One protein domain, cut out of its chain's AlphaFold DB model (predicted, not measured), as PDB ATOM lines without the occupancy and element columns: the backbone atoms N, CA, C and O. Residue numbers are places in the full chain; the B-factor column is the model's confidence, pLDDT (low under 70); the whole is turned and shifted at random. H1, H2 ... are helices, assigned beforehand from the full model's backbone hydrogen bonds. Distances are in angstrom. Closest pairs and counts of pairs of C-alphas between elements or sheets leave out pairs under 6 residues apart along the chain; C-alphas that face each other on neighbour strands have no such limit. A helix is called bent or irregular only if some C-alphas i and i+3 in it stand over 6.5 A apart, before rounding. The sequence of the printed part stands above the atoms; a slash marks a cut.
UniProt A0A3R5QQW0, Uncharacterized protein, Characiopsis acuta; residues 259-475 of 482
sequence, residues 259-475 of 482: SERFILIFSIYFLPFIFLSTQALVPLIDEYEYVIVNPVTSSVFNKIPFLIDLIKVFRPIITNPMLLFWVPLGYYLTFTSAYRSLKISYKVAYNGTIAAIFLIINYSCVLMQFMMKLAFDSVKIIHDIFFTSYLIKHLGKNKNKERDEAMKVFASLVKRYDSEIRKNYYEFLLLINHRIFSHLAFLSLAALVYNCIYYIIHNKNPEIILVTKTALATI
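AT A GLANCE: This is residues 259 to 475 of the 482 residues of an uncharacterized protein of Characiopsis acuta (UniProt A0A3R5QQW0). What is the shape? A long, slender helical hairpin, H5 and H6, makes the length, and H1, H2, H3, H4 and H7 gather round the end away from its turn as a head. What is printed? There are 217 residues with seven named helices, H1 to H7 in chain order, and no named strand: all helix. The whole is loose, with a radius of gyration of the C-alphas of 23.3 A, and spans 80 by 42 by 29 A.

HOW THE PARTS SIT: How does the longest helix run? H6, residues 400 to 458, was assigned as one helix by its hydrogen bonds but is bent, C-alphas 435 and 438 being 6.9 A apart; its arms are H6a, to 435, and H6b, from 438. H5, residues 346 to 395, forms hairpins with H6a, closest C-alphas Leu 395 and Arg 403, 6.7 A, and with H4, residues 321 to 337, closest Phe 335 and Ala 349, 4.6 A. What joins them? H1, residues 259 to 281, likewise assigned as one, is bent, with C-alphas 268 and 271 7.3 A apart; H1a, to 268, forms a bundle, helices side by side, with H5 and H6b. H1b, from 271, touches H6b at Ala 280 and Ser 438, C-alphas 4.1 A apart, irregular H3, residues 305 to 318, with C-alphas 313 and 316 7.4 A apart, at Thr 278 and Ile 311, 6.0 A, and H2, residues 295 to 301, its hairpin partner, at Leu 281 and Thr 297, 6.1 A. H7, residues 465 to 474, touches H5 about perpendicular, 89 degrees, closest C-alphas Ala 471 and Thr 353, 5.9 A. Are the backbones bonded? O i to N i+4 pairs are all within hydrogen-bond range in H1a, H1b, H6a, H6b and H7, against 8 of 10 in H3, 11 of 13 in H4, 43 of 46 in H5 and 1 of 3 in H2, where 2 of 4 O i to N i+3 pairs are.

IN THESE COORDINATES: How long are the long helices? H5 measures 69.4 A, H6a 49.8 A and H6b 29.7 A. Where are the anchors? C-alpha 259 of H1a is at (41.296, 28.392, 10.358), and H7 ends at C-alpha 474, (17.995, 29.708, -5.683).

THE WHOLE: How far does it reach? The C-alphas of Asn 398 and His 458, the two farthest apart, are 81.6 A apart; the printed part has no cut, and the H1 to H2 link, 13 residues, is long. Where is confidence low? In the model 68 printed residues are under 70 in pLDDT, among them 283 to 293 and 372 to 404.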
ATOM      1  N   SER A 259      41.911  27.834   9.151       69.25
ATOM      2  CA  SER A 259      41.296  28.392  10.358       69.25
ATOM      3  C   SER A 259      40.206  29.416  10.023       69.25
ATOM      4  O   SER A 259      39.135  29.377  10.623       69.25
ATOM      5  N   GLU A 260      40.435  30.293   9.041       72.00
ATOM      6  CA  GLU A 260      39.414  31.225   8.538       72.00
ATOM      7  C   GLU A 260      38.206  30.479   7.968       72.00
ATOM      8  O   GLU A 260      37.068  30.786   8.325       72.00
ATOM      9  N   ARG A 261      38.438  29.446   7.146       80.31
ATOM     10  CA  ARG A 261      37.361  28.604   6.602       80.31
ATOM     11  C   ARG A 261      36.589  27.887   7.703       80.31
ATOM     12  O   ARG A 261      35.369  27.815   7.629       80.31
ATOM     13  N   PHE A 262      37.282  27.388   8.725       80.31
ATOM     14  CA  PHE A 262      36.649  26.727   9.860       80.31
ATOM     15  C   PHE A 262      35.731  27.681  10.632       80.31
ATOM     16  O   PHE A 262      34.590  27.324  10.909       80.31
ATOM     17  N   ILE A 263      36.196  28.898  10.938       76.19
ATOM     18  CA  ILE A 263      35.390  29.912  11.638       76.19
ATOM     19  C   ILE A 263      34.154  30.275  10.811       76.19
ATOM     20  O   ILE A 263      33.049  30.311  11.345       76.19
ATOM     21  N   LEU A 264      34.339  30.496   9.511       80.94
ATOM     22  CA  LEU A 264      33.267  30.866   8.593       80.94
ATOM     23  C   LEU A 264      32.205  29.766   8.476       80.94
ATOM     24  O   LEU A 264      31.013  30.036   8.601       80.94
ATOM     25  N   ILE A 265      32.624  28.512   8.304       84.38
ATOM     26  CA  ILE A 265      31.703  27.372   8.303       84.38
ATOM     27  C   ILE A 265      30.989  27.266   9.634       84.38
ATOM     28  O   ILE A 265      29.779  27.078   9.648       84.38
ATOM     29  N   PHE A 266      31.718  27.373  10.744       84.06
ATOM     30  CA  PHE A 266      31.115  27.262  12.060       84.06
ATOM     31  C   PHE A 266      30.026  28.325  12.235       84.06
ATOM     32  O   PHE A 266      28.926  27.991  12.653       84.06
ATOM     33  N   SER A 267      30.253  29.571  11.808       82.75
ATOM     34  CA  SER A 267      29.219  30.613  11.884       82.75
ATOM     35  C   SER A 267      27.972  30.343  11.032       82.75
ATOM     36  O   SER A 267      26.892  30.779  11.413       82.75
ATOM     37  N   ILE A 268      28.103  29.626   9.912       88.31
ATOM     38  CA  ILE A 268      26.995  29.364   8.977       88.31
ATOM     39  C   ILE A 268      26.265  28.057   9.317       88.31
ATOM     40  O   ILE A 268      25.045  27.982   9.275       88.31
ATOM     41  N   TYR A 269      26.996  26.999   9.649       89.25
ATOM     42  CA  TYR A 269      26.442  25.650   9.758       89.25
ATOM     43  C   TYR A 269      26.146  25.212  11.194       89.25
ATOM     44  O   TYR A 269      25.534  24.162  11.381       89.25
ATOM     45  N   PHE A 270      26.530  25.990  12.212       87.25
ATOM     46  CA  PHE A 270      26.323  25.615  13.615       87.25
ATOM     47  C   PHE A 270      24.848  25.427  13.983       87.25
ATOM     48  O   PHE A 270      24.500  24.422  14.599       87.25
ATOM     49  N   LEU A 271      23.968  26.344  13.570       86.69
ATOM     50  CA  LEU A 271      22.528  26.207  13.816       86.69
ATOM     51  C   LEU A 271      21.934  24.988  13.085       86.69
ATOM     52  O   LEU A 271      21.377  24.131  13.772       86.69
ATOM     53  N   PRO A 272      22.097  24.826  11.754       88.19
ATOM     54  CA  PRO A 272      21.635  23.621  11.063       88.19
ATOM     55  C   PRO A 272      22.165  22.322  11.687       88.19
ATOM     56  O   PRO A 272      21.418  21.358  11.840       88.19
ATOM     57  N   PHE A 273      23.434  22.307  12.109       89.00
ATOM     58  CA  PHE A 273      24.042  21.174  12.800       89.00
ATOM     59  C   PHE A 273      23.314  20.841  14.108       89.00
ATOM     60  O   PHE A 273      23.009  19.676  14.355       89.00
ATOM     61  N   ILE A 274      23.009  21.845  14.932       86.06
ATOM     62  CA  ILE A 274      22.291  21.663  16.198       86.06
ATOM     63  C   ILE A 274      20.863  21.154  15.965       86.06
ATOM     64  O   ILE A 274      20.459  20.186  16.614       86.06
ATOM     65  N   PHE A 275      20.114  21.763  15.040       85.31
ATOM     66  CA  PHE A 275      18.732  21.368  14.737       85.31
ATOM     67  C   PHE A 275      18.659  19.920  14.229       85.31
ATOM     68  O   PHE A 275      17.903  19.111  14.773       85.31
ATOM     69  N   LEU A 276      19.504  19.560  13.257       86.19
ATOM     70  CA  LEU A 276      19.562  18.201  12.711       86.19
ATOM     71  C   LEU A 276      20.056  17.177  13.736       86.19
ATOM     72  O   LEU A 276      19.488  16.091  13.830       86.19
ATOM     73  N   SER A 277      21.074  17.514  14.535       85.19
ATOM     74  CA  SER A 277      21.576  16.616  15.586       85.19
ATOM     75  C   SER A 277      20.517  16.341  16.647       85.19
ATOM     76  O   SER A 277      20.381  15.211  17.109       85.19
ATOM     77  N   THR A 278      19.736  17.360  17.005       81.62
ATOM     78  CA  THR A 278      18.661  17.221  17.990       81.62
ATOM     79  C   THR A 278      17.539  16.351  17.456       81.62
ATOM     80  O   THR A 278      17.145  15.418  18.140       81.62
ATOM     81  N   GLN A 279      17.091  16.571  16.218       79.50
ATOM     82  CA  GLN A 279      16.056  15.744  15.590       79.50
ATOM     83  C   GLN A 279      16.517  14.291  15.353       79.50
ATOM     84  O   GLN A 279      15.728  13.345  15.422       79.50
ATOM     85  N   ALA A 280      17.809  14.088  15.084       81.62
ATOM     86  CA  ALA A 280      18.384  12.754  14.971       81.62
ATOM     87  C   ALA A 280      18.385  12.017  16.320       81.62
ATOM     88  O   ALA A 280      18.194  10.802  16.346       81.62
ATOM     89  N   LEU A 281      18.609  12.729  17.429       77.69
ATOM     90  CA  LEU A 281      18.744  12.147  18.765       77.69
ATOM     91  C   LEU A 281      17.408  12.016  19.510       77.69
ATOM     92  O   LEU A 281      17.200  11.035  20.222       77.69
ATOM     93  N   VAL A 282      16.526  13.002  19.363       73.50
ATOM     94  CA  VAL A 282      15.295  13.170  20.136       73.50
ATOM     95  C   VAL A 282      14.115  13.310  19.169       73.50
ATOM     96  O   VAL A 282      14.132  14.209  18.324       73.50
ATOM     97  N   PRO A 283      13.079  12.461  19.275       68.88
ATOM     98  CA  PRO A 283      11.840  12.672  18.552       68.88
ATOM     99  C   PRO A 283      11.142  13.915  19.123       68.88
ATOM    100  O   PRO A 283      10.997  14.051  20.340       68.88
ATOM    101  N   LEU A 284      10.721  14.836  18.256       62.91
ATOM    102  CA  LEU A 284       9.899  15.976  18.661       62.91
ATOM    103  C   LEU A 284       8.465  15.487  18.902       62.91
ATOM    104  O   LEU A 284       7.685  15.325  17.973       62.91
ATOM    105  N   ILE A 285       8.135  15.198  20.159       63.19
ATOM    106  CA  ILE A 285       6.780  14.833  20.582       63.19
ATOM    107  C   ILE A 285       6.415  15.750  21.749       63.19
ATOM    108  O   ILE A 285       6.936  15.585  22.849       63.19
ATOM    109  N   ASP A 286       5.540  16.726  21.488       54.78
ATOM    110  CA  ASP A 286       5.190  17.814  22.421       54.78
ATOM    111  C   ASP A 286       4.607  17.343  23.764       54.78
ATOM    112  O   ASP A 286       4.611  18.098  24.730       54.78
ATOM    113  N   GLU A 287       4.088  16.115  23.835       54.50
ATOM    114  CA  GLU A 287       3.364  15.597  25.006       54.50
ATOM    115  C   GLU A 287       4.199  14.667  25.896       54.50
ATOM    116  O   GLU A 287       3.711  14.183  26.915       54.50
ATOM    117  N   TYR A 288       5.469  14.432  25.554       52.03
ATOM    118  CA  TYR A 288       6.374  13.655  26.399       52.03
ATOM    119  C   TYR A 288       7.205  14.576  27.301       52.03
ATOM    120  O   TYR A 288       8.093  15.295  26.839       52.03
ATOM    121  N   GLU A 289       6.966  14.510  28.614       47.47
ATOM    122  CA  GLU A 289       7.764  15.248  29.610       47.47
ATOM    123  C   GLU A 289       9.241  14.811  29.606       47.47
ATOM    124  O   GLU A 289      10.152  15.609  29.852       47.47
ATOM    125  N   TYR A 290       9.499  13.547  29.260       53.84
ATOM    126  CA  TYR A 290      10.836  12.964  29.231       53.84
ATOM    127  C   TYR A 290      11.419  12.947  27.819       53.84
ATOM    128  O   TYR A 290      10.768  12.553  26.854       53.84
ATOM    129  N   VAL A 291      12.697  13.322  27.705       60.41
ATOM    130  CA  VAL A 291      13.462  13.190  26.459       60.41
ATOM    131  C   VAL A 291      13.603  11.706  26.130       60.41
ATOM    132  O   VAL A 291      14.426  11.012  26.728       60.41
ATOM    133  N   ILE A 292      12.822  11.220  25.169       62.97
ATOM    134  CA  ILE A 292      13.016   9.885  24.608       62.97
ATOM    135  C   ILE A 292      14.229   9.959  23.687       62.97
ATOM    136  O   ILE A 292      14.253  10.735  22.739       62.97
ATOM    137  N   VAL A 293      15.261   9.169  23.955       68.12
ATOM    138  CA  VAL A 293      16.427   9.106  23.071       68.12
ATOM    139  C   VAL A 293      16.183   8.022  22.031       68.12
ATOM    140  O   VAL A 293      15.833   6.896  22.378       68.12
ATOM    141  N   ASN A 294      16.385   8.337  20.752       72.25
ATOM    142  CA  ASN A 294      16.284   7.338  19.698       72.25
ATOM    143  C   ASN A 294      17.370   6.261  19.888       72.25
ATOM    144  O   ASN A 294      18.558   6.586  19.825       72.25
ATOM    145  N   PRO A 295      17.005   4.980  20.075       70.81
ATOM    146  CA  PRO A 295      17.965   3.934  20.407       70.81
ATOM    147  C   PRO A 295      19.002   3.710  19.299       70.81
ATOM    148  O   PRO A 295      20.172   3.474  19.600       70.81
ATOM    149  N   VAL A 296      18.612   3.854  18.030       70.06
ATOM    150  CA  VAL A 296      19.475   3.572  16.874       70.06
ATOM    151  C   VAL A 296      20.576   4.623  16.756       70.06
ATOM    152  O   VAL A 296      21.766   4.294  16.746       70.06
ATOM    153  N   THR A 297      20.197   5.899  16.739       72.94
ATOM    154  CA  THR A 297      21.149   7.011  16.637       72.94
ATOM    155  C   THR A 297      21.892   7.251  17.955       72.94
ATOM    156  O   THR A 297      23.044   7.688  17.919       72.94
ATOM    157  N   SER A 298      21.317   6.885  19.113       73.50
ATOM    158  CA  SER A 298      21.970   7.025  20.430       73.50
ATOM    159  C   SER A 298      23.336   6.348  20.487       73.50
ATOM    160  O   SER A 298      24.263   6.885  21.085       73.50
ATOM    161  N   SER A 299      23.491   5.202  19.818       76.38
ATOM    162  CA  SER A 299      24.741   4.437  19.796       76.38
ATOM    163  C   SER A 299      25.923   5.254  19.255       76.38
ATOM    164  O   SER A 299      27.063   5.083  19.699       76.38
ATOM    165  N   VAL A 300      25.651   6.178  18.328       71.19
ATOM    166  CA  VAL A 300      26.637   7.083  17.731       71.19
ATOM    167  C   VAL A 300      26.891   8.278  18.651       71.19
ATOM    168  O   VAL A 300      28.047   8.592  18.932       71.19
ATOM    169  N   PHE A 301      25.839   8.907  19.180       69.69
ATOM    170  CA  PHE A 301      25.969  10.076  20.061       69.69
ATOM    171  C   PHE A 301      26.575   9.741  21.432       69.69
ATOM    172  O   PHE A 301      27.328  10.544  21.975       69.69
ATOM    173  N   ASN A 302      26.360   8.532  21.958       71.94
ATOM    174  CA  ASN A 302      26.976   8.063  23.205       71.94
ATOM    175  C   ASN A 302      28.508   7.975  23.113       71.94
ATOM    176  O   ASN A 302      29.196   8.086  24.125       71.94
ATOM    177  N   LYS A 303      29.066   7.822  21.904       74.50
ATOM    178  CA  LYS A 303      30.521   7.879  21.681       74.50
ATOM    179  C   LYS A 303      31.070   9.310  21.738       74.50
ATOM    180  O   LYS A 303      32.284   9.487  21.792       74.50
ATOM    181  N   ILE A 304      30.198  10.322  21.724       71.44
ATOM    182  CA  ILE A 304      30.552  11.745  21.720       71.44
ATOM    183  C   ILE A 304      29.680  12.487  22.756       71.44
ATOM    184  O   ILE A 304      28.808  13.277  22.392       71.44
ATOM    185  N   PRO A 305      29.908  12.267  24.066       67.12
ATOM    186  CA  PRO A 305      29.024  12.762  25.127       67.12
ATOM    187  C   PRO A 305      28.863  14.290  25.145       67.12
ATOM    188  O   PRO A 305      27.787  14.788  25.457       67.12
ATOM    189  N   PHE A 306      29.880  15.045  24.711       74.19
ATOM    190  CA  PHE A 306      29.786  16.507  24.634       74.19
ATOM    191  C   PHE A 306      28.672  16.989  23.680       74.19
ATOM    192  O   PHE A 306      28.091  18.046  23.918       74.19
ATOM    193  N   LEU A 307      28.356  16.237  22.613       69.38
ATOM    194  CA  LEU A 307      27.284  16.601  21.677       69.38
ATOM    195  C   LEU A 307      25.915  16.537  22.350       69.38
ATOM    196  O   LEU A 307      25.066  17.385  22.090       69.38
ATOM    197  N   ILE A 308      25.720  15.558  23.232       72.56
ATOM    198  CA  ILE A 308      24.485  15.398  23.997       72.56
ATOM    199  C   ILE A 308      24.306  16.587  24.947       72.56
ATOM    200  O   ILE A 308      23.218  17.155  25.020       72.56
ATOM    201  N   ASP A 309      25.369  17.002  25.636       76.25
ATOM    202  CA  ASP A 309      25.325  18.166  26.528       76.25
ATOM    203  C   ASP A 309      25.061  19.462  25.758       76.25
ATOM    204  O   ASP A 309      24.270  20.296  26.196       76.25
ATOM    205  N   LEU A 310      25.645  19.603  24.567       73.75
ATOM    206  CA  LEU A 310      25.400  20.744  23.692       73.75
ATOM    207  C   LEU A 310      23.929  20.788  23.247       73.75
ATOM    208  O   LEU A 310      23.280  21.819  23.393       73.75
ATOM    209  N   ILE A 311      23.355  19.663  22.812       74.25
ATOM    210  CA  ILE A 311      21.925  19.569  22.472       74.25
ATOM    211  C   ILE A 311      21.043  19.953  23.668       74.25
ATOM    212  O   ILE A 311      20.089  20.708  23.500       74.25
ATOM    213  N   LYS A 312      21.368  19.500  24.885       72.62
ATOM    214  CA  LYS A 312      20.614  19.864  26.099       72.62
ATOM    215  C   LYS A 312      20.637  21.368  26.367       72.62
ATOM    216  O   LYS A 312      19.592  21.930  26.678       72.62
ATOM    217  N   VAL A 313      21.797  22.011  26.221       76.88
ATOM    218  CA  VAL A 313      21.950  23.464  26.413       76.88
ATOM    219  C   VAL A 313      21.128  24.245  25.389       76.88
ATOM    220  O   VAL A 313      20.475  25.223  25.744       76.88
ATOM    221  N   PHE A 314      21.119  23.805  24.129       77.06
ATOM    222  CA  PHE A 314      20.382  24.481  23.063       77.06
ATOM    223  C   PHE A 314      18.912  24.046  22.951       77.06
ATOM    224  O   PHE A 314      18.157  24.681  22.219       77.06
ATOM    225  N   ARG A 315      18.459  23.033  23.705       72.38
ATOM    226  CA  ARG A 315      17.078  22.516  23.658       72.38
ATOM    227  C   ARG A 315      16.009  23.615  23.745       72.38
ATOM    228  O   ARG A 315      15.138  23.591  22.884       72.38
ATOM    229  N   PRO A 316      16.073  24.602  24.664       70.00
ATOM    230  CA  PRO A 316      15.049  25.650  24.754       70.00
ATOM    231  C   PRO A 316      14.921  26.501  23.484       70.00
ATOM    232  O   PRO A 316      13.842  26.992  23.171       70.00
ATOM    233  N   ILE A 317      16.022  26.671  22.746       67.81
ATOM    234  CA  ILE A 317      16.061  27.405  21.475       67.81
ATOM    235  C   ILE A 317      15.458  26.545  20.356       67.81
ATOM    236  O   ILE A 317      14.757  27.055  19.489       67.81
ATOM    237  N   ILE A 318      15.708  25.235  20.396       69.44
ATOM    238  CA  ILE A 318      15.316  24.277  19.357       69.44
ATOM    239  C   ILE A 318      13.848  23.870  19.469       69.44
ATOM    240  O   ILE A 318      13.207  23.636  18.454       69.44
ATOM    241  N   THR A 319      13.301  23.782  20.682       69.62
ATOM    242  CA  THR A 319      11.894  23.419  20.908       69.62
ATOM    243  C   THR A 319      10.956  24.620  20.844       69.62
ATOM    244  O   THR A 319       9.753  24.460  21.016       69.62
ATOM    245  N   ASN A 320      11.475  25.832  20.636       75.69
ATOM    246  CA  ASN A 320      10.640  27.017  20.512       75.69
ATOM    247  C   ASN A 320      10.015  27.069  19.100       75.69
ATOM    248  O   ASN A 320      10.751  27.240  18.123       75.69
ATOM    249  N   PRO A 321       8.677  26.974  18.967       72.44
ATOM    250  CA  PRO A 321       8.001  26.907  17.668       72.44
ATOM    251  C   PRO A 321       8.198  28.172  16.825       72.44
ATOM    252  O   PRO A 321       8.265  28.098  15.599       72.44
ATOM    253  N   MET A 322       8.359  29.331  17.468       75.94
ATOM    254  CA  MET A 322       8.632  30.590  16.781       75.94
ATOM    255  C   MET A 322      10.040  30.560  16.169       75.94
ATOM    256  O   MET A 322      10.212  30.852  14.987       75.94
ATOM    257  N   LEU A 323      11.051  30.132  16.930       78.50
ATOM    258  CA  LEU A 323      12.427  30.036  16.426       78.50
ATOM    259  C   LEU A 323      12.586  28.956  15.349       78.50
ATOM    260  O   LEU A 323      13.332  29.172  14.395       78.50
ATOM    261  N   LEU A 324      11.846  27.849  15.451       77.19
ATOM    262  CA  LEU A 324      11.807  26.796  14.432       77.19
ATOM    263  C   LEU A 324      11.374  27.312  13.054       77.19
ATOM    264  O   LEU A 324      11.832  26.778  12.050       77.19
ATOM    265  N   PHE A 325      10.547  28.359  12.995       84.25
ATOM    266  CA  PHE A 325      10.151  29.017  11.748       84.25
ATOM    267  C   PHE A 325      11.095  30.165  11.352       84.25
ATOM    268  O   PHE A 325      11.573  30.229  10.217       84.25
ATOM    269  N   TRP A 326      11.394  31.075  12.285       86.31
ATOM    270  CA  TRP A 326      12.156  32.289  11.974       86.31
ATOM    271  C   TRP A 326      13.622  32.020  11.645       86.31
ATOM    272  O   TRP A 326      14.204  32.766  10.860       86.31
ATOM    273  N   VAL A 327      14.232  30.975  12.210       87.81
ATOM    274  CA  VAL A 327      15.636  30.650  11.926       87.81
ATOM    275  C   VAL A 327      15.822  30.196  10.469       87.81
ATOM    276  O   VAL A 327      16.633  30.821   9.781       87.81
ATOM    277  N   PRO A 328      15.078  29.199   9.941       89.06
ATOM    278  CA  PRO A 328      15.120  28.877   8.514       89.06
ATOM    279  C   PRO A 328      14.797  30.078   7.616       89.06
ATOM    280  O   PRO A 328      15.506  30.315   6.637       89.06
ATOM    281  N   LEU A 329      13.776  30.872   7.966       88.94
ATOM    282  CA  LEU A 329      13.374  32.042   7.180       88.94
ATOM    283  C   LEU A 329      14.465  33.121   7.146       88.94
ATOM    284  O   LEU A 329      14.766  33.660   6.085       88.94
ATOM    285  N   GLY A 330      15.097  33.416   8.281       89.19
ATOM    286  CA  GLY A 330      16.198  34.372   8.362       89.19
ATOM    287  C   GLY A 330      17.407  33.926   7.540       89.19
ATOM    288  O   GLY A 330      18.007  34.740   6.839       89.19
ATOM    289  N   TYR A 331      17.728  32.628   7.561       92.50
ATOM    290  CA  TYR A 331      18.775  32.049   6.717       92.50
ATOM    291  C   TYR A 331      18.455  32.188   5.230       92.50
ATOM    292  O   TYR A 331      19.316  32.613   4.462       92.50
ATOM    293  N   TYR A 332      17.217  31.878   4.840       90.81
ATOM    294  CA  TYR A 332      16.739  32.078   3.478       90.81
ATOM    295  C   TYR A 332      16.883  33.554   3.076       90.81
ATOM    296  O   TYR A 332      17.679  33.883   2.202       90.81
ATOM    297  N   LEU A 333      16.242  34.480   3.792       90.50
ATOM    298  CA  LEU A 333      16.295  35.907   3.462       90.50
ATOM    299  C   LEU A 333      17.729  36.443   3.372       90.50
ATOM    300  O   LEU A 333      18.035  37.195   2.452       90.50
ATOM    301  N   THR A 334      18.624  36.023   4.266       88.50
ATOM    302  CA  THR A 334      20.013  36.507   4.303       88.50
ATOM    303  C   THR A 334      20.863  35.947   3.163       88.50
ATOM    304  O   THR A 334      21.602  36.697   2.525       88.50
ATOM    305  N   PHE A 335      20.798  34.636   2.915       90.19
ATOM    306  CA  PHE A 335      21.764  33.948   2.054       90.19
ATOM    307  C   PHE A 335      21.242  33.612   0.656       90.19
ATOM    308  O   PHE A 335      22.060  33.515  -0.256       90.19
ATOM    309  N   THR A 336      19.924  33.484   0.468       85.88
ATOM    310  CA  THR A 336      19.319  33.276  -0.859       85.88
ATOM    311  C   THR A 336      18.888  34.603  -1.476       85.88
ATOM    312  O   THR A 336      19.304  34.933  -2.582       85.88
ATOM    313  N   SER A 337      18.101  35.402  -0.747       82.94
ATOM    314  CA  SER A 337      17.411  36.566  -1.319       82.94
ATOM    315  C   SER A 337      18.211  37.869  -1.237       82.94
ATOM    316  O   SER A 337      18.328  38.582  -2.229       82.94
ATOM    317  N   ALA A 338      18.739  38.218  -0.062       85.50
ATOM    318  CA  ALA A 338      19.314  39.538   0.217       85.50
ATOM    319  C   ALA A 338      20.851  39.548   0.229       85.50
ATOM    320  O   ALA A 338      21.464  40.568   0.537       85.50
ATOM    321  N   TYR A 339      21.511  38.441  -0.119       86.44
ATOM    322  CA  TYR A 339      22.968  38.338   0.018       86.44
ATOM    323  C   TYR A 339      23.717  39.427  -0.775       86.44
ATOM    324  O   TYR A 339      24.730  39.945  -0.300       86.44
ATOM    325  N   ARG A 340      23.188  39.828  -1.945       84.00
ATOM    326  CA  ARG A 340      23.735  40.919  -2.770       84.00
ATOM    327  C   ARG A 340      23.615  42.276  -2.071       84.00
ATOM    328  O   ARG A 340      24.608  42.994  -1.977       84.00
ATOM    329  N   SER A 341      22.438  42.615  -1.537       85.25
ATOM    330  CA  SER A 341      22.224  43.890  -0.832       85.25
ATOM    331  C   SER A 341      23.015  43.963   0.480       85.25
ATOM    332  O   SER A 341      23.505  45.027   0.848       85.25
ATOM    333  N   LEU A 342      23.233  42.818   1.130       83.50
ATOM    334  CA  LEU A 342      24.048  42.677   2.339       83.50
ATOM    335  C   LEU A 342      25.562  42.588   2.066       83.50
ATOM    336  O   LEU A 342      26.341  42.428   3.005       83.50
ATOM    337  N   LYS A 343      25.998  42.694   0.800       85.50
ATOM    338  CA  LYS A 343      27.410  42.599   0.377       85.50
ATOM    339  C   LYS A 343      28.097  41.298   0.826       85.50
ATOM    340  O   LYS A 343      29.302  41.266   1.079       85.50
ATOM    341  N   ILE A 344      27.338  40.209   0.916       82.81
ATOM    342  CA  ILE A 344      27.849  38.882   1.255       82.81
ATOM    343  C   ILE A 344      28.459  38.261  -0.005       82.81
ATOM    344  O   ILE A 344      27.842  38.240  -1.068       82.81
ATOM    345  N   SER A 345      29.677  37.726   0.094       84.56
ATOM    346  CA  SER A 345      30.315  37.069  -1.056       84.56
ATOM    347  C   SER A 345      29.517  35.846  -1.529       84.56
ATOM    348  O   SER A 345      28.991  35.093  -0.709       84.56
ATOM    349  N   TYR A 346      29.498  35.582  -2.840       83.69
ATOM    350  CA  TYR A 346      28.769  34.444  -3.421       83.69
ATOM    351  C   TYR A 346      29.137  33.095  -2.779       83.69
ATOM    352  O   TYR A 346      28.265  32.282  -2.503       83.69
ATOM    353  N   LYS A 347      30.416  32.868  -2.445       80.62
ATOM    354  CA  LYS A 347      30.858  31.634  -1.766       80.62
ATOM    355  C   LYS A 347      30.208  31.446  -0.392       80.62
ATOM    356  O   LYS A 347      29.901  30.318  -0.006       80.62
ATOM    357  N   VAL A 348      30.014  32.543   0.339       83.19
ATOM    358  CA  VAL A 348      29.343  32.548   1.645       83.19
ATOM    359  C   VAL A 348      27.839  32.381   1.468       83.19
ATOM    360  O   VAL A 348      27.253  31.547   2.149       83.19
ATOM    361  N   ALA A 349      27.239  33.096   0.516       87.12
ATOM    362  CA  ALA A 349      25.823  32.971   0.173       87.12
ATOM    363  C   ALA A 349      25.453  31.540  -0.243       87.12
ATOM    364  O   ALA A 349      24.472  30.983   0.240       87.12
ATOM    365  N   TYR A 350      26.298  30.899  -1.053       87.06
ATOM    366  CA  TYR A 350      26.133  29.514  -1.483       87.06
ATOM    367  C   TYR A 350      26.123  28.529  -0.313       87.06
ATOM    368  O   TYR A 350      25.206  27.721  -0.180       87.06
ATOM    369  N   ASN A 351      27.102  28.634   0.586       86.56
ATOM    370  CA  ASN A 351      27.129  27.815   1.797       86.56
ATOM    371  C   ASN A 351      25.937  28.106   2.720       86.56
ATOM    372  O   ASN A 351      25.325  27.184   3.253       86.56
ATOM    373  N   GLY A 352      25.572  29.378   2.873       88.81
ATOM    374  CA  GLY A 352      24.419  29.797   3.665       88.81
ATOM    375  C   GLY A 352      23.085  29.305   3.107       88.81
ATOM    376  O   GLY A 352      22.195  28.943   3.870       88.81
ATOM    377  N   THR A 353      22.962  29.193   1.789       90.44
ATOM    378  CA  THR A 353      21.780  28.628   1.130       90.44
ATOM    379  C   THR A 353      21.697  27.123   1.310       90.44
ATOM    380  O   THR A 353      20.622  26.601   1.585       90.44
ATOM    381  N   ILE A 354      22.823  26.409   1.243       88.81
ATOM    382  CA  ILE A 354      22.842  24.982   1.587       88.81
ATOM    383  C   ILE A 354      22.438  24.777   3.053       88.81
ATOM    384  O   ILE A 354      21.619  23.909   3.353       88.81
ATOM    385  N   ALA A 355      22.966  25.599   3.964       89.81
ATOM    386  CA  ALA A 355      22.543  25.607   5.360       89.81
ATOM    387  C   ALA A 355      21.031  25.871   5.502       89.81
ATOM    388  O   ALA A 355      20.364  25.165   6.261       89.81
ATOM    389  N   ALA A 356      20.478  26.817   4.735       90.75
ATOM    390  CA  ALA A 356      19.045  27.103   4.697       90.75
ATOM    391  C   ALA A 356      18.228  25.896   4.205       90.75
ATOM    392  O   ALA A 356      17.234  25.551   4.831       90.75
ATOM    393  N   ILE A 357      18.665  25.205   3.147       89.12
ATOM    394  CA  ILE A 357      17.997  23.997   2.633       89.12
ATOM    395  C   ILE A 357      17.936  22.912   3.714       89.12
ATOM    396  O   ILE A 357      16.875  22.337   3.944       89.12
ATOM    397  N   PHE A 358      19.036  22.658   4.429       88.62
ATOM    398  CA  PHE A 358      19.050  21.682   5.523       88.62
ATOM    399  C   PHE A 358      18.127  22.071   6.687       88.62
ATOM    400  O   PHE A 358      17.456  21.206   7.254       88.62
ATOM    401  N   LEU A 359      18.055  23.363   7.023       88.56
ATOM    402  CA  LEU A 359      17.106  23.884   8.010       88.56
ATOM    403  C   LEU A 359      15.651  23.748   7.543       88.56
ATOM    404  O   LEU A 359      14.795  23.387   8.342       88.56
ATOM    405  N   ILE A 360      15.370  23.990   6.263       87.44
ATOM    406  CA  ILE A 360      14.032  23.839   5.682       87.44
ATOM    407  C   ILE A 360      13.610  22.369   5.680       87.44
ATOM    408  O   ILE A 360      12.485  22.081   6.069       87.44
ATOM    409  N   ILE A 361      14.500  21.436   5.326       80.06
ATOM    410  CA  ILE A 361      14.226  19.989   5.406       80.06
ATOM    411  C   ILE A 361      13.847  19.596   6.840       80.06
ATOM    412  O   ILE A 361      12.846  18.912   7.049       80.06
ATOM    413  N   ASN A 362      14.613  20.064   7.831       80.19
ATOM    414  CA  ASN A 362      14.302  19.849   9.244       80.19
ATOM    415  C   ASN A 362      12.921  20.426   9.604       80.19
ATOM    416  O   ASN A 362      12.074  19.709  10.142       80.19
ATOM    417  N   TYR A 363      12.661  21.681   9.228       84.56
ATOM    418  CA  TYR A 363      11.385  22.348   9.473       84.56
ATOM    419  C   TYR A 363      10.206  21.627   8.806       84.56
ATOM    420  O   TYR A 363       9.162  21.466   9.430       84.56
ATOM    421  N   SER A 364      10.360  21.122   7.578       81.19
ATOM    422  CA  SER A 364       9.325  20.342   6.890       81.19
ATOM    423  C   SER A 364       8.967  19.067   7.652       81.19
ATOM    424  O   SER A 364       7.789  18.735   7.763       81.19
ATOM    425  N   CYS A 365       9.950  18.368   8.227       74.94
ATOM    426  CA  CYS A 365       9.671  17.212   9.077       74.94
ATOM    427  C   CYS A 365       8.885  17.597  10.337       74.94
ATOM    428  O   CYS A 365       7.953  16.885  10.704       74.94
ATOM    429  N   VAL A 366       9.237  18.715  10.981       76.00
ATOM    430  CA  VAL A 366       8.514  19.231  12.157       76.00
ATOM    431  C   VAL A 366       7.083  19.615  11.787       76.00
ATOM    432  O   VAL A 366       6.138  19.203  12.458       76.00
ATOM    433  N   LEU A 367       6.906  20.343  10.685       79.12
ATOM    434  CA  LEU A 367       5.593  20.744  10.193       79.12
ATOM    435  C   LEU A 367       4.725  19.523   9.878       79.12
ATOM    436  O   LEU A 367       3.550  19.506  10.221       79.12
ATOM    437  N   MET A 368       5.296  18.473   9.284       74.88
ATOM    438  CA  MET A 368       4.550  17.252   8.983       74.88
ATOM    439  C   MET A 368       4.059  16.548  10.257       74.88
ATOM    440  O   MET A 368       2.923  16.083  10.292       74.88
ATOM    441  N   GLN A 369       4.865  16.527  11.323       72.25
ATOM    442  CA  GLN A 369       4.447  16.010  12.635       72.25
ATOM    443  C   GLN A 369       3.342  16.873  13.263       72.25
ATOM    444  O   GLN A 369       2.367  16.343  13.795       72.25
ATOM    445  N   PHE A 370       3.455  18.197  13.149       73.31
ATOM    446  CA  PHE A 370       2.439  19.133  13.629       73.31
ATOM    447  C   PHE A 370       1.104  18.987  12.881       73.31
ATOM    448  O   PHE A 370       0.045  18.944  13.502       73.31
ATOM    449  N   MET A 371       1.135  18.842  11.553       73.19
ATOM    450  CA  MET A 371      -0.070  18.643  10.740       73.19
ATOM    451  C   MET A 371      -0.770  17.321  11.065       73.19
ATOM    452  O   MET A 371      -1.998  17.283  11.127       73.19
ATOM    453  N   MET A 372      -0.009  16.252  11.335       67.69
ATOM    454  CA  MET A 372      -0.590  14.996  11.821       67.69
ATOM    455  C   MET A 372      -1.318  15.200  13.155       67.69
ATOM    456  O   MET A 372      -2.424  14.697  13.308       67.69
ATOM    457  N   LYS A 373      -0.761  15.993  14.081       68.81
ATOM    458  CA  LYS A 373      -1.391  16.297  15.378       68.81
ATOM    459  C   LYS A 373      -2.698  17.076  15.220       68.81
ATOM    460  O   LYS A 373      -3.704  16.693  15.811       68.81
ATOM    461  N   LEU A 374      -2.708  18.110  14.376       69.56
ATOM    462  CA  LEU A 374      -3.904  18.918  14.111       69.56
ATOM    463  C   LEU A 374      -5.082  18.093  13.578       69.56
ATOM    464  O   LEU A 374      -6.229  18.361  13.936       69.56
ATOM    465  N   ALA A 375      -4.819  17.075  12.753       66.12
ATOM    466  CA  ALA A 375      -5.867  16.179  12.272       66.12
ATOM    467  C   ALA A 375      -6.581  15.462  13.436       66.12
ATOM    468  O   ALA A 375      -7.804  15.343  13.421       66.12
ATOM    469  N   PHE A 376      -5.863  15.067  14.489       62.94
ATOM    470  CA  PHE A 376      -6.467  14.450  15.676       62.94
ATOM    471  C   PHE A 376      -7.131  15.468  16.610       62.94
ATOM    472  O   PHE A 376      -8.230  15.208  17.103       62.94
ATOM    473  N   ASP A 377      -6.546  16.655  16.790       64.56
ATOM    474  CA  ASP A 377      -7.204  17.740  17.533       64.56
ATOM    475  C   ASP A 377      -8.546  18.128  16.885       64.56
ATOM    476  O   ASP A 377      -9.517  18.437  17.577       64.56
ATOM    477  N   SER A 378      -8.656  18.030  15.557       64.88
ATOM    478  CA  SER A 378      -9.917  18.260  14.848       64.88
ATOM    479  C   SER A 378     -10.989  17.205  15.156       64.88
ATOM    480  O   SER A 378     -12.161  17.556  15.295       64.88
ATOM    481  N   VAL A 379     -10.608  15.938  15.381       62.88
ATOM    482  CA  VAL A 379     -11.525  14.881  15.854       62.88
ATOM    483  C   VAL A 379     -12.074  15.231  17.238       62.88
ATOM    484  O   VAL A 379     -13.271  15.082  17.489       62.88
ATOM    485  N   LYS A 380     -11.228  15.781  18.117       62.78
ATOM    486  CA  LYS A 380     -11.648  16.273  19.433       62.78
ATOM    487  C   LYS A 380     -12.598  17.472  19.330       62.78
ATOM    488  O   LYS A 380     -13.579  17.534  20.060       62.78
ATOM    489  N   ILE A 381     -12.370  18.395  18.398       63.38
ATOM    490  CA  ILE A 381     -13.283  19.526  18.149       63.38
ATOM    491  C   ILE A 381     -14.649  19.038  17.636       63.38
ATOM    492  O   ILE A 381     -15.688  19.541  18.068       63.38
ATOM    493  N   ILE A 382     -14.671  18.034  16.752       62.81
ATOM    494  CA  ILE A 382     -15.911  17.396  16.281       62.81
ATOM    495  C   ILE A 382     -16.673  16.762  17.457       62.81
ATOM    496  O   ILE A 382     -17.889  16.941  17.567       62.81
ATOM    497  N   HIS A 383     -15.961  16.091  18.364       61.47
ATOM    498  CA  HIS A 383     -16.523  15.556  19.603       61.47
ATOM    499  C   HIS A 383     -17.099  16.652  20.517       61.47
ATOM    500  O   HIS A 383     -18.284  16.620  20.846       61.47
ATOM    501  N   ASP A 384     -16.276  17.628  20.907       57.97
ATOM    502  CA  ASP A 384     -16.604  18.587  21.967       57.97
ATOM    503  C   ASP A 384     -17.644  19.622  21.514       57.97
ATOM    504  O   ASP A 384     -18.499  20.028  22.304       57.97
ATOM    505  N   ILE A 385     -17.605  20.046  20.247       62.59
ATOM    506  CA  ILE A 385     -18.422  21.160  19.748       62.59
ATOM    507  C   ILE A 385     -19.601  20.663  18.915       62.59
ATOM    508  O   ILE A 385     -20.749  21.021  19.196       62.59
ATOM    509  N   PHE A 386     -19.356  19.839  17.895       62.66
ATOM    510  CA  PHE A 386     -20.402  19.468  16.939       62.66
ATOM    511  C   PHE A 386     -21.376  18.439  17.508       62.66
ATOM    512  O   PHE A 386     -22.587  18.610  17.360       62.66
ATOM    513  N   PHE A 387     -20.886  17.415  18.210       64.44
ATOM    514  CA  PHE A 387     -21.764  16.398  18.791       64.44
ATOM    515  C   PHE A 387     -22.575  16.935  19.977       64.44
ATOM    516  O   PHE A 387     -23.783  16.711  20.060       64.44
ATOM    517  N   THR A 388     -21.950  17.731  20.847       60.06
ATOM    518  CA  THR A 388     -22.641  18.416  21.951       60.06
ATOM    519  C   THR A 388     -23.740  19.340  21.425       60.06
ATOM    520  O   THR A 388     -24.872  19.310  21.912       60.06
ATOM    521  N   SER A 389     -23.452  20.106  20.368       63.84
ATOM    522  CA  SER A 389     -24.445  20.970  19.716       63.84
ATOM    523  C   SER A 389     -25.562  20.171  19.036       63.84
ATOM    524  O   SER A 389     -26.726  20.566  19.107       63.84
ATOM    525  N   TYR A 390     -25.240  19.027  18.423       65.88
ATOM    526  CA  TYR A 390     -26.218  18.108  17.833       65.88
ATOM    527  C   TYR A 390     -27.181  17.545  18.889       65.88
ATOM    528  O   TYR A 390     -28.396  17.602  18.696       65.88
ATOM    529  N   LEU A 391     -26.672  17.091  20.039       61.69
ATOM    530  CA  LEU A 391     -27.501  16.604  21.147       61.69
ATOM    531  C   LEU A 391     -28.413  17.702  21.711       61.69
ATOM    532  O   LEU A 391     -29.593  17.451  21.955       61.69
ATOM    533  N   ILE A 392     -27.900  18.926  21.874       62.12
ATOM    534  CA  ILE A 392     -28.696  20.082  22.322       62.12
ATOM    535  C   ILE A 392     -29.817  20.400  21.320       62.12
ATOM    536  O   ILE A 392     -30.938  20.705  21.729       62.12
ATOM    537  N   LYS A 393     -29.528  20.306  20.016       65.62
ATOM    538  CA  LYS A 393     -30.476  20.610  18.938       65.62
ATOM    539  C   LYS A 393     -31.559  19.539  18.767       65.62
ATOM    540  O   LYS A 393     -32.703  19.897  18.507       65.62
ATOM    541  N   HIS A 394     -31.226  18.254  18.912       63.12
ATOM    542  CA  HIS A 394     -32.129  17.147  18.563       63.12
ATOM    543  C   HIS A 394     -32.852  16.480  19.746       63.12
ATOM    544  O   HIS A 394     -33.934  15.940  19.539       63.12
ATOM    545  N   LEU A 395     -32.328  16.539  20.977       61.91
ATOM    546  CA  LEU A 395     -33.022  15.991  22.163       61.91
ATOM    547  C   LEU A 395     -33.906  17.025  22.887       61.91
ATOM    548  O   LEU A 395     -34.707  16.661  23.749       61.91
ATOM    549  N   GLY A 396     -33.806  18.309  22.517       57.34
ATOM    550  CA  GLY A 396     -34.564  19.411  23.118       57.34
ATOM    551  C   GLY A 396     -34.163  19.729  24.570       57.34
ATOM    552  O   GLY A 396     -33.468  18.967  25.239       57.34
ATOM    553  N   LYS A 397     -34.607  20.882  25.097       56.78
ATOM    554  CA  LYS A 397     -34.247  21.353  26.458       56.78
ATOM    555  C   LYS A 397     -34.845  20.523  27.609       56.78
ATOM    556  O   LYS A 397     -34.349  20.628  28.726       56.78
ATOM    557  N   ASN A 398     -35.878  19.714  27.357       55.31
ATOM    558  CA  ASN A 398     -36.705  19.112  28.417       55.31
ATOM    559  C   ASN A 398     -36.361  17.646  28.751       55.31
ATOM    560  O   ASN A 398     -36.893  17.108  29.717       55.31
ATOM    561  N   LYS A 399     -35.455  16.995  28.007       58.34
ATOM    562  CA  LYS A 399     -35.043  15.590  28.220       58.34
ATOM    563  C   LYS A 399     -33.644  15.486  28.841       58.34
ATOM    564  O   LYS A 399     -32.754  14.828  28.311       58.34
ATOM    565  N   ASN A 400     -33.441  16.150  29.982       61.19
ATOM    566  CA  ASN A 400     -32.122  16.241  30.627       61.19
ATOM    567  C   ASN A 400     -31.525  14.874  31.003       61.19
ATOM    568  O   ASN A 400     -30.340  14.672  30.778       61.19
ATOM    569  N   LYS A 401     -32.322  13.909  31.491       68.06
ATOM    570  CA  LYS A 401     -31.808  12.568  31.847       68.06
ATOM    571  C   LYS A 401     -31.291  11.780  30.640       68.06
ATOM    572  O   LYS A 401     -30.179  11.272  30.694       68.06
ATOM    573  N   GLU A 402     -32.059  11.722  29.551       66.31
ATOM    574  CA  GLU A 402     -31.656  11.029  28.316       66.31
ATOM    575  C   GLU A 402     -30.449  11.718  27.662       66.31
ATOM    576  O   GLU A 402     -29.551  11.054  27.150       66.31
ATOM    577  N   ARG A 403     -30.381  13.057  27.732       63.22
ATOM    578  CA  ARG A 403     -29.222  13.828  27.270       63.22
ATOM    579  C   ARG A 403     -27.984  13.557  28.118       63.22
ATOM    580  O   ARG A 403     -26.906  13.401  27.558       63.22
ATOM    581  N   ASP A 404     -28.121  13.484  29.437       66.25
ATOM    582  CA  ASP A 404     -27.005  13.214  30.342       66.25
ATOM    583  C   ASP A 404     -26.516  11.765  30.221       66.25
ATOM    584  O   ASP A 404     -25.314  11.525  30.290       66.25
ATOM    585  N   GLU A 405     -27.406  10.796  29.985       72.38
ATOM    586  CA  GLU A 405     -27.024   9.413  29.670       72.38
ATOM    587  C   GLU A 405     -26.364   9.298  28.297       72.38
ATOM    588  O   GLU A 405     -25.298   8.693  28.198       72.38
ATOM    589  N   ALA A 406     -26.913   9.930  27.255       65.19
ATOM    590  CA  ALA A 406     -26.292   9.964  25.932       65.19
ATOM    591  C   ALA A 406     -24.924  10.662  25.971       65.19
ATOM    592  O   ALA A 406     -23.963  10.150  25.401       65.19
ATOM    593  N   MET A 407     -24.797  11.775  26.702       65.31
ATOM    594  CA  MET A 407     -23.512  12.436  26.931       65.31
ATOM    595  C   MET A 407     -22.564  11.567  27.753       65.31
ATOM    596  O   MET A 407     -21.386  11.531  27.433       65.31
ATOM    597  N   LYS A 408     -23.025  10.828  28.771       72.06
ATOM    598  CA  LYS A 408     -22.169   9.907  29.539       72.06
ATOM    599  C   LYS A 408     -21.691   8.728  28.702       72.06
ATOM    600  O   LYS A 408     -20.513   8.393  28.772       72.06
ATOM    601  N   VAL A 409     -22.570   8.103  27.919       69.75
ATOM    602  CA  VAL A 409     -22.232   6.973  27.040       69.75
ATOM    603  C   VAL A 409     -21.305   7.437  25.926       69.75
ATOM    604  O   VAL A 409     -20.285   6.798  25.685       69.75
ATOM    605  N   PHE A 410     -21.590   8.579  25.304       64.88
ATOM    606  CA  PHE A 410     -20.741   9.139  24.263       64.88
ATOM    607  C   PHE A 410     -19.406   9.654  24.807       64.88
ATOM    608  O   PHE A 410     -18.375   9.310  24.250       64.88
ATOM    609  N   ALA A 411     -19.380  10.374  25.931       63.84
ATOM    610  CA  ALA A 411     -18.134  10.794  26.575       63.84
ATOM    611  C   ALA A 411     -17.325   9.598  27.090       63.84
ATOM    612  O   ALA A 411     -16.104   9.645  27.081       63.84
ATOM    613  N   SER A 412     -17.974   8.515  27.524       67.19
ATOM    614  CA  SER A 412     -17.324   7.241  27.858       67.19
ATOM    615  C   SER A 412     -16.704   6.590  26.622       67.19
ATOM    616  O   SER A 412     -15.519   6.253  26.643       67.19
ATOM    617  N   LEU A 413     -17.469   6.469  25.531       64.31
ATOM    618  CA  LEU A 413     -17.000   5.942  24.251       64.31
ATOM    619  C   LEU A 413     -15.844   6.785  23.728       64.31
ATOM    620  O   LEU A 413     -14.796   6.238  23.419       64.31
ATOM    621  N   VAL A 414     -15.977   8.105  23.705       62.47
ATOM    622  CA  VAL A 414     -14.919   8.984  23.222       62.47
ATOM    623  C   VAL A 414     -13.757   9.022  24.181       62.47
ATOM    624  O   VAL A 414     -12.647   8.978  23.709       62.47
ATOM    625  N   LYS A 415     -13.922   9.003  25.501       64.12
ATOM    626  CA  LYS A 415     -12.765   8.902  26.401       64.12
ATOM    627  C   LYS A 415     -12.006   7.589  26.177       64.12
ATOM    628  O   LYS A 415     -10.775   7.586  26.150       64.12
ATOM    629  N   ARG A 416     -12.726   6.480  25.974       61.75
ATOM    630  CA  ARG A 416     -12.148   5.168  25.653       61.75
ATOM    631  C   ARG A 416     -11.415   5.202  24.311       61.75
ATOM    632  O   ARG A 416     -10.225   4.916  24.277       61.75
ATOM    633  N   TYR A 417     -12.082   5.641  23.249       61.16
ATOM    634  CA  TYR A 417     -11.501   5.722  21.913       61.16
ATOM    635  C   TYR A 417     -10.438   6.820  21.785       61.16
ATOM    636  O   TYR A 417      -9.430   6.565  21.164       61.16
ATOM    637  N   ASP A 418     -10.570   7.990  22.405       62.31
ATOM    638  CA  ASP A 418      -9.575   9.079  22.420       62.31
ATOM    639  C   ASP A 418      -8.294   8.617  23.114       62.31
ATOM    640  O   ASP A 418      -7.209   8.796  22.576       62.31
ATOM    641  N   SER A 419      -8.388   7.946  24.268       65.75
ATOM    642  CA  SER A 419      -7.199   7.405  24.944       65.75
ATOM    643  C   SER A 419      -6.500   6.302  24.142       65.75
ATOM    644  O   SER A 419      -5.271   6.285  24.069       65.75
ATOM    645  N   GLU A 420      -7.260   5.411  23.504       65.25
ATOM    646  CA  GLU A 420      -6.721   4.327  22.679       65.25
ATOM    647  C   GLU A 420      -6.167   4.846  21.339       65.25
ATOM    648  O   GLU A 420      -5.054   4.496  20.954       65.25
ATOM    649  N   ILE A 421      -6.877   5.762  20.675       64.19
ATOM    650  CA  ILE A 421      -6.454   6.441  19.441       64.19
ATOM    651  C   ILE A 421      -5.209   7.281  19.705       64.19
ATOM    652  O   ILE A 421      -4.262   7.187  18.932       64.19
ATOM    653  N   ARG A 422      -5.157   8.051  20.799       66.81
ATOM    654  CA  ARG A 422      -3.958   8.815  21.171       66.81
ATOM    655  C   ARG A 422      -2.780   7.910  21.462       66.81
ATOM    656  O   ARG A 422      -1.690   8.177  20.973       66.81
ATOM    657  N   LYS A 423      -2.973   6.831  22.225       71.56
ATOM    658  CA  LYS A 423      -1.895   5.878  22.505       71.56
ATOM    659  C   LYS A 423      -1.360   5.258  21.211       71.56
ATOM    660  O   LYS A 423      -0.156   5.318  20.972       71.56
ATOM    661  N   ASN A 424      -2.246   4.764  20.346       68.38
ATOM    662  CA  ASN A 424      -1.880   4.215  19.039       68.38
ATOM    663  C   ASN A 424      -1.207   5.273  18.145       68.38
ATOM    664  O   ASN A 424      -0.257   4.970  17.429       68.38
ATOM    665  N   TYR A 425      -1.651   6.528  18.224       71.38
ATOM    666  CA  TYR A 425      -1.053   7.662  17.527       71.38
ATOM    667  C   TYR A 425       0.360   7.981  18.028       71.38
ATOM    668  O   TYR A 425       1.260   8.150  17.208       71.38
ATOM    669  N   TYR A 426       0.602   8.020  19.342       70.94
ATOM    670  CA  TYR A 426       1.950   8.231  19.880       70.94
ATOM    671  C   TYR A 426       2.879   7.079  19.534       70.94
ATOM    672  O   TYR A 426       4.022   7.320  19.156       70.94
ATOM    673  N   GLU A 427       2.404   5.836  19.625       74.75
ATOM    674  CA  GLU A 427       3.178   4.663  19.220       74.75
ATOM    675  C   GLU A 427       3.529   4.723  17.726       74.75
ATOM    676  O   GLU A 427       4.675   4.475  17.345       74.75
ATOM    677  N   PHE A 428       2.589   5.157  16.883       75.31
ATOM    678  CA  PHE A 428       2.814   5.376  15.458       75.31
ATOM    679  C   PHE A 428       3.796   6.526  15.178       75.31
ATOM    680  O   PHE A 428       4.734   6.358  14.396       75.31
ATOM    681  N   LEU A 429       3.651   7.674  15.849       73.25
ATOM    682  CA  LEU A 429       4.577   8.806  15.752       73.25
ATOM    683  C   LEU A 429       5.986   8.435  16.210       73.25
ATOM    684  O   LEU A 429       6.958   8.847  15.577       73.25
ATOM    685  N   LEU A 430       6.112   7.680  17.303       77.25
ATOM    686  CA  LEU A 430       7.386   7.164  17.793       77.25
ATOM    687  C   LEU A 430       8.006   6.221  16.769       77.25
ATOM    688  O   LEU A 430       9.191   6.346  16.462       77.25
ATOM    689  N   LEU A 431       7.211   5.323  16.186       80.75
ATOM    690  CA  LEU A 431       7.671   4.396  15.162       80.75
ATOM    691  C   LEU A 431       8.166   5.134  13.909       80.75
ATOM    692  O   LEU A 431       9.269   4.849  13.438       80.75
ATOM    693  N   ILE A 432       7.411   6.112  13.402       78.12
ATOM    694  CA  ILE A 432       7.822   6.930  12.252       78.12
ATOM    695  C   ILE A 432       9.049   7.776  12.591       78.12
ATOM    696  O   ILE A 432       9.993   7.823  11.802       78.12
ATOM    697  N   ASN A 433       9.086   8.425  13.757       76.88
ATOM    698  CA  ASN A 433      10.252   9.202  14.167       76.88
ATOM    699  C   ASN A 433      11.502   8.322  14.238       76.88
ATOM    700  O   ASN A 433      12.530   8.660  13.648       76.88
ATOM    701  N   HIS A 434      11.404   7.168  14.901       80.88
ATOM    702  CA  HIS A 434      12.533   6.268  15.074       80.88
ATOM    703  C   HIS A 434      13.013   5.656  13.761       80.88
ATOM    704  O   HIS A 434      14.223   5.541  13.571       80.88
ATOM    705  N   ARG A 435      12.103   5.293  12.850       80.62
ATOM    706  CA  ARG A 435      12.450   4.598  11.603       80.62
ATOM    707  C   ARG A 435      12.737   5.520  10.423       80.62
ATOM    708  O   ARG A 435      13.534   5.149   9.572       80.62
ATOM    709  N   ILE A 436      12.122   6.698  10.369       80.81
ATOM    710  CA  ILE A 436      12.158   7.573   9.191       80.81
ATOM    711  C   ILE A 436      12.792   8.918   9.541       80.81
ATOM    712  O   ILE A 436      13.878   9.220   9.049       80.81
ATOM    713  N   PHE A 437      12.172   9.722  10.411       79.81
ATOM    714  CA  PHE A 437      12.601  11.117  10.591       79.81
ATOM    715  C   PHE A 437      13.985  11.261  11.216       79.81
ATOM    716  O   PHE A 437      14.801  12.028  10.708       79.81
ATOM    717  N   SER A 438      14.303  10.495  12.261       79.94
ATOM    718  CA  SER A 438      15.642  10.540  12.852       79.94
ATOM    719  C   SER A 438      16.719  10.034  11.890       79.94
ATOM    720  O   SER A 438      17.834  10.550  11.907       79.94
ATOM    721  N   HIS A 439      16.403   9.059  11.031       82.12
ATOM    722  CA  HIS A 439      17.340   8.554  10.022       82.12
ATOM    723  C   HIS A 439      17.578   9.588   8.922       82.12
ATOM    724  O   HIS A 439      18.725   9.846   8.563       82.12
ATOM    725  N   LEU A 440      16.518  10.237   8.440       83.31
ATOM    726  CA  LEU A 440      16.614  11.330   7.477       83.31
ATOM    727  C   LEU A 440      17.432  12.502   8.045       83.31
ATOM    728  O   LEU A 440      18.318  13.025   7.365       83.31
ATOM    729  N   ALA A 441      17.187  12.876   9.305       84.12
ATOM    730  CA  ALA A 441      17.943  13.913  10.001       84.12
ATOM    731  C   ALA A 441      19.418  13.519  10.174       84.12
ATOM    732  O   ALA A 441      20.304  14.340   9.948       84.12
ATOM    733  N   PHE A 442      19.699  12.254  10.499       84.75
ATOM    734  CA  PHE A 442      21.062  11.742  10.627       84.75
ATOM    735  C   PHE A 442      21.812  11.716   9.288       84.75
ATOM    736  O   PHE A 442      22.963  12.145   9.221       84.75
ATOM    737  N   LEU A 443      21.166  11.278   8.203       85.44
ATOM    738  CA  LEU A 443      21.738  11.323   6.853       85.44
ATOM    739  C   LEU A 443      22.007  12.766   6.410       85.44
ATOM    740  O   LEU A 443      23.071  13.061   5.870       85.44
ATOM    741  N   SER A 444      21.081  13.680   6.707       87.06
ATOM    742  CA  SER A 444      21.240  15.113   6.438       87.06
ATOM    743  C   SER A 444      22.390  15.719   7.248       87.06
ATOM    744  O   SER A 444      23.182  16.495   6.719       87.06
ATOM    745  N   LEU A 445      22.540  15.318   8.514       87.88
ATOM    746  CA  LEU A 445      23.655  15.720   9.369       87.88
ATOM    747  C   LEU A 445      24.993  15.218   8.814       87.88
ATOM    748  O   LEU A 445      25.960  15.976   8.760       87.88
ATOM    749  N   ALA A 446      25.053  13.961   8.368       87.31
ATOM    750  CA  ALA A 446      26.248  13.394   7.752       87.31
ATOM    751  C   ALA A 446      26.622  14.134   6.458       87.31
ATOM    752  O   ALA A 446      27.790  14.474   6.259       87.31
ATOM    753  N   ALA A 447      25.633  14.452   5.619       87.75
ATOM    754  CA  ALA A 447      25.807  15.246   4.406       87.75
ATOM    755  C   ALA A 447      26.318  16.668   4.707       87.75
ATOM    756  O   ALA A 447      27.233  17.152   4.039       87.75
ATOM    757  N   LEU A 448      25.791  17.314   5.753       89.56
ATOM    758  CA  LEU A 448      26.267  18.611   6.231       89.56
ATOM    759  C   LEU A 448      27.723  18.533   6.706       89.56
ATOM    760  O   LEU A 448      28.545  19.346   6.290       89.56
ATOM    761  N   VAL A 449      28.071  17.551   7.545       89.12
ATOM    762  CA  VAL A 449      29.443  17.379   8.053       89.12
ATOM    763  C   VAL A 449      30.420  17.121   6.908       89.12
ATOM    764  O   VAL A 449      31.498  17.716   6.878       89.12
ATOM    765  N   TYR A 450      30.035  16.285   5.941       88.88
ATOM    766  CA  TYR A 450      30.813  16.054   4.728       88.88
ATOM    767  C   TYR A 450      31.054  17.357   3.957       88.88
ATOM    768  O   TYR A 450      32.198  17.660   3.620       88.88
ATOM    769  N   ASN A 451      30.007  18.163   3.757       84.88
ATOM    770  CA  ASN A 451      30.111  19.461   3.094       84.88
ATOM    771  C   ASN A 451      31.098  20.398   3.806       84.88
ATOM    772  O   ASN A 451      32.026  20.928   3.191       84.88
ATOM    773  N   CYS A 452      30.977  20.497   5.129       87.62
ATOM    774  CA  CYS A 452      31.871  21.303   5.946       87.62
ATOM    775  C   CYS A 452      33.338  20.869   5.804       87.62
ATOM    776  O   CYS A 452      34.216  21.692   5.545       87.62
ATOM    777  N   ILE A 453      33.619  19.571   5.955       86.81
ATOM    778  CA  ILE A 453      34.984  19.033   5.867       86.81
ATOM    779  C   ILE A 453      35.560  19.263   4.467       86.81
ATOM    780  O   ILE A 453      36.699  19.720   4.337       86.81
ATOM    781  N   TYR A 454      34.773  18.995   3.425       87.81
ATOM    782  CA  TYR A 454      35.201  19.166   2.044       87.81
ATOM    783  C   TYR A 454      35.547  20.627   1.736       87.81
ATOM    784  O   TYR A 454      36.614  20.892   1.177       87.81
ATOM    785  N   TYR A 455      34.727  21.590   2.171       85.75
ATOM    786  CA  TYR A 455      35.027  23.012   1.986       85.75
ATOM    787  C   TYR A 455      36.286  23.454   2.730       85.75
ATOM    788  O   TYR A 455      37.099  24.191   2.167       85.75
ATOM    789  N   ILE A 456      36.494  22.993   3.970       84.50
ATOM    790  CA  ILE A 456      37.715  23.316   4.727       84.50
ATOM    791  C   ILE A 456      38.933  22.880   3.923       84.50
ATOM    792  O   ILE A 456      39.809  23.705   3.655       84.50
ATOM    793  N   ILE A 457      38.955  21.616   3.498       84.44
ATOM    794  CA  ILE A 457      40.101  21.000   2.828       84.44
ATOM    795  C   ILE A 457      40.309  21.600   1.431       84.44
ATOM    796  O   ILE A 457      41.407  22.053   1.109       84.44
ATOM    797  N   HIS A 458      39.261  21.656   0.608       83.38
ATOM    798  CA  HIS A 458      39.378  21.938  -0.825       83.38
ATOM    799  C   HIS A 458      39.034  23.379  -1.229       83.38
ATOM    800  O   HIS A 458      39.272  23.747  -2.378       83.38
ATOM    801  N   ASN A 459      38.509  24.214  -0.320       84.25
ATOM    802  CA  ASN A 459      37.991  25.563  -0.619       84.25
ATOM    803  C   ASN A 459      36.928  25.589  -1.730       84.25
ATOM    804  O   ASN A 459      36.809  26.560  -2.485       84.25
ATOM    805  N   LYS A 460      36.216  24.478  -1.874       82.56
ATOM    806  CA  LYS A 460      35.184  24.239  -2.874       82.56
ATOM    807  C   LYS A 460      34.012  23.590  -2.168       82.56
ATOM    808  O   LYS A 460      34.210  22.890  -1.181       82.56
ATOM    809  N   ASN A 461      32.812  23.816  -2.669       75.31
ATOM    810  CA  ASN A 461      31.644  23.117  -2.157       75.31
ATOM    811  C   ASN A 461      31.576  21.752  -2.858       75.31
ATOM    812  O   ASN A 461      31.778  21.712  -4.072       75.31
ATOM    813  N   PRO A 462      31.338  20.643  -2.143       73.94
ATOM    814  CA  PRO A 462      31.102  19.365  -2.783       73.94
ATOM    815  C   PRO A 462      29.759  19.362  -3.511       73.94
ATOM    816  O   PRO A 462      28.801  20.040  -3.123       73.94
ATOM    817  N   GLU A 463      29.682  18.545  -4.553       73.31
ATOM    818  CA  GLU A 463      28.467  18.336  -5.329       73.31
ATOM    819  C   GLU A 463      27.607  17.252  -4.677       73.31
ATOM    820  O   GLU A 463      27.699  16.066  -4.985       73.31
ATOM    821  N   ILE A 464      26.741  17.664  -3.754       78.19
ATOM    822  CA  ILE A 464      25.630  16.826  -3.306       78.19
ATOM    823  C   ILE A 464      24.484  17.111  -4.272       78.19
ATOM    824  O   ILE A 464      23.730  18.055  -4.062       78.19
ATOM    825  N   ILE A 465      24.382  16.311  -5.339       72.69
ATOM    826  CA  ILE A 465      23.558  16.561  -6.542       72.69
ATOM    827  C   ILE A 465      22.210  17.241  -6.242       72.69
ATOM    828  O   ILE A 465      21.895  18.262  -6.845       72.69
ATOM    829  N   LEU A 466      21.425  16.710  -5.302       70.69
ATOM    830  CA  LEU A 466      20.102  17.244  -4.949       70.69
ATOM    831  C   LEU A 466      20.159  18.626  -4.274       70.69
ATOM    832  O   LEU A 466      19.436  19.546  -4.652       70.69
ATOM    833  N   VAL A 467      21.036  18.787  -3.285       77.44
ATOM    834  CA  VAL A 467      21.159  20.017  -2.487       77.44
ATOM    835  C   VAL A 467      21.847  21.120  -3.293       77.44
ATOM    836  O   VAL A 467      21.388  22.257  -3.312       77.44
ATOM    837  N   THR A 468      22.904  20.766  -4.022       78.06
ATOM    838  CA  THR A 468      23.677  21.659  -4.892       78.06
ATOM    839  C   THR A 468      22.814  22.212  -6.027       78.06
ATOM    840  O   THR A 468      22.804  23.421  -6.228       78.06
ATOM    841  N   LYS A 469      22.026  21.378  -6.723       81.25
ATOM    842  CA  LYS A 469      21.112  21.859  -7.779       81.25
ATOM    843  C   LYS A 469      20.071  22.839  -7.241       81.25
ATOM    844  O   LYS A 469      19.823  23.867  -7.859       81.25
ATOM    845  N   THR A 470      19.508  22.547  -6.070       79.56
ATOM    846  CA  THR A 470      18.510  23.416  -5.428       79.56
ATOM    847  C   THR A 470      19.127  24.752  -5.002       79.56
ATOM    848  O   THR A 470      18.530  25.803  -5.221       79.56
ATOM    849  N   ALA A 471      20.346  24.729  -4.452       83.75
ATOM    850  CA  ALA A 471      21.089  25.933  -4.084       83.75
ATOM    851  C   ALA A 471      21.449  26.796  -5.305       83.75
ATOM    852  O   ALA A 471      21.306  28.013  -5.259       83.75
ATOM    853  N   LEU A 472      21.866  26.179  -6.413       81.62
ATOM    854  CA  LEU A 472      22.157  26.886  -7.665       81.62
ATOM    855  C   LEU A 472      20.904  27.523  -8.271       81.62
ATOM    856  O   LEU A 472      20.947  28.670  -8.690       81.62
ATOM    857  N   ALA A 473      19.768  26.822  -8.256       79.25
ATOM    858  CA  ALA A 473      18.505  27.383  -8.737       79.25
ATOM    859  C   ALA A 473      18.013  28.573  -7.887       79.25
ATOM    860  O   ALA A 473      17.267  29.415  -8.379       79.25
ATOM    861  N   THR A 474      18.416  28.646  -6.613       80.62
ATOM    862  CA  THR A 474      17.995  29.708  -5.683       80.62
ATOM    863  C   THR A 474      18.973  30.875  -5.585       80.62
ATOM    864  O   THR A 474      18.562  31.955  -5.166       80.62
ATOM    865  N   ILE A 475      20.236  30.710  -5.990       81.06
ATOM    866  CA  ILE A 475      21.240  31.780  -5.977       81.06
ATOM    867  C   ILE A 475      21.747  32.022  -7.390       81.06
ATOM    868  O   ILE A 475      22.429  31.185  -7.971       81.06
TER     869      ILE A 475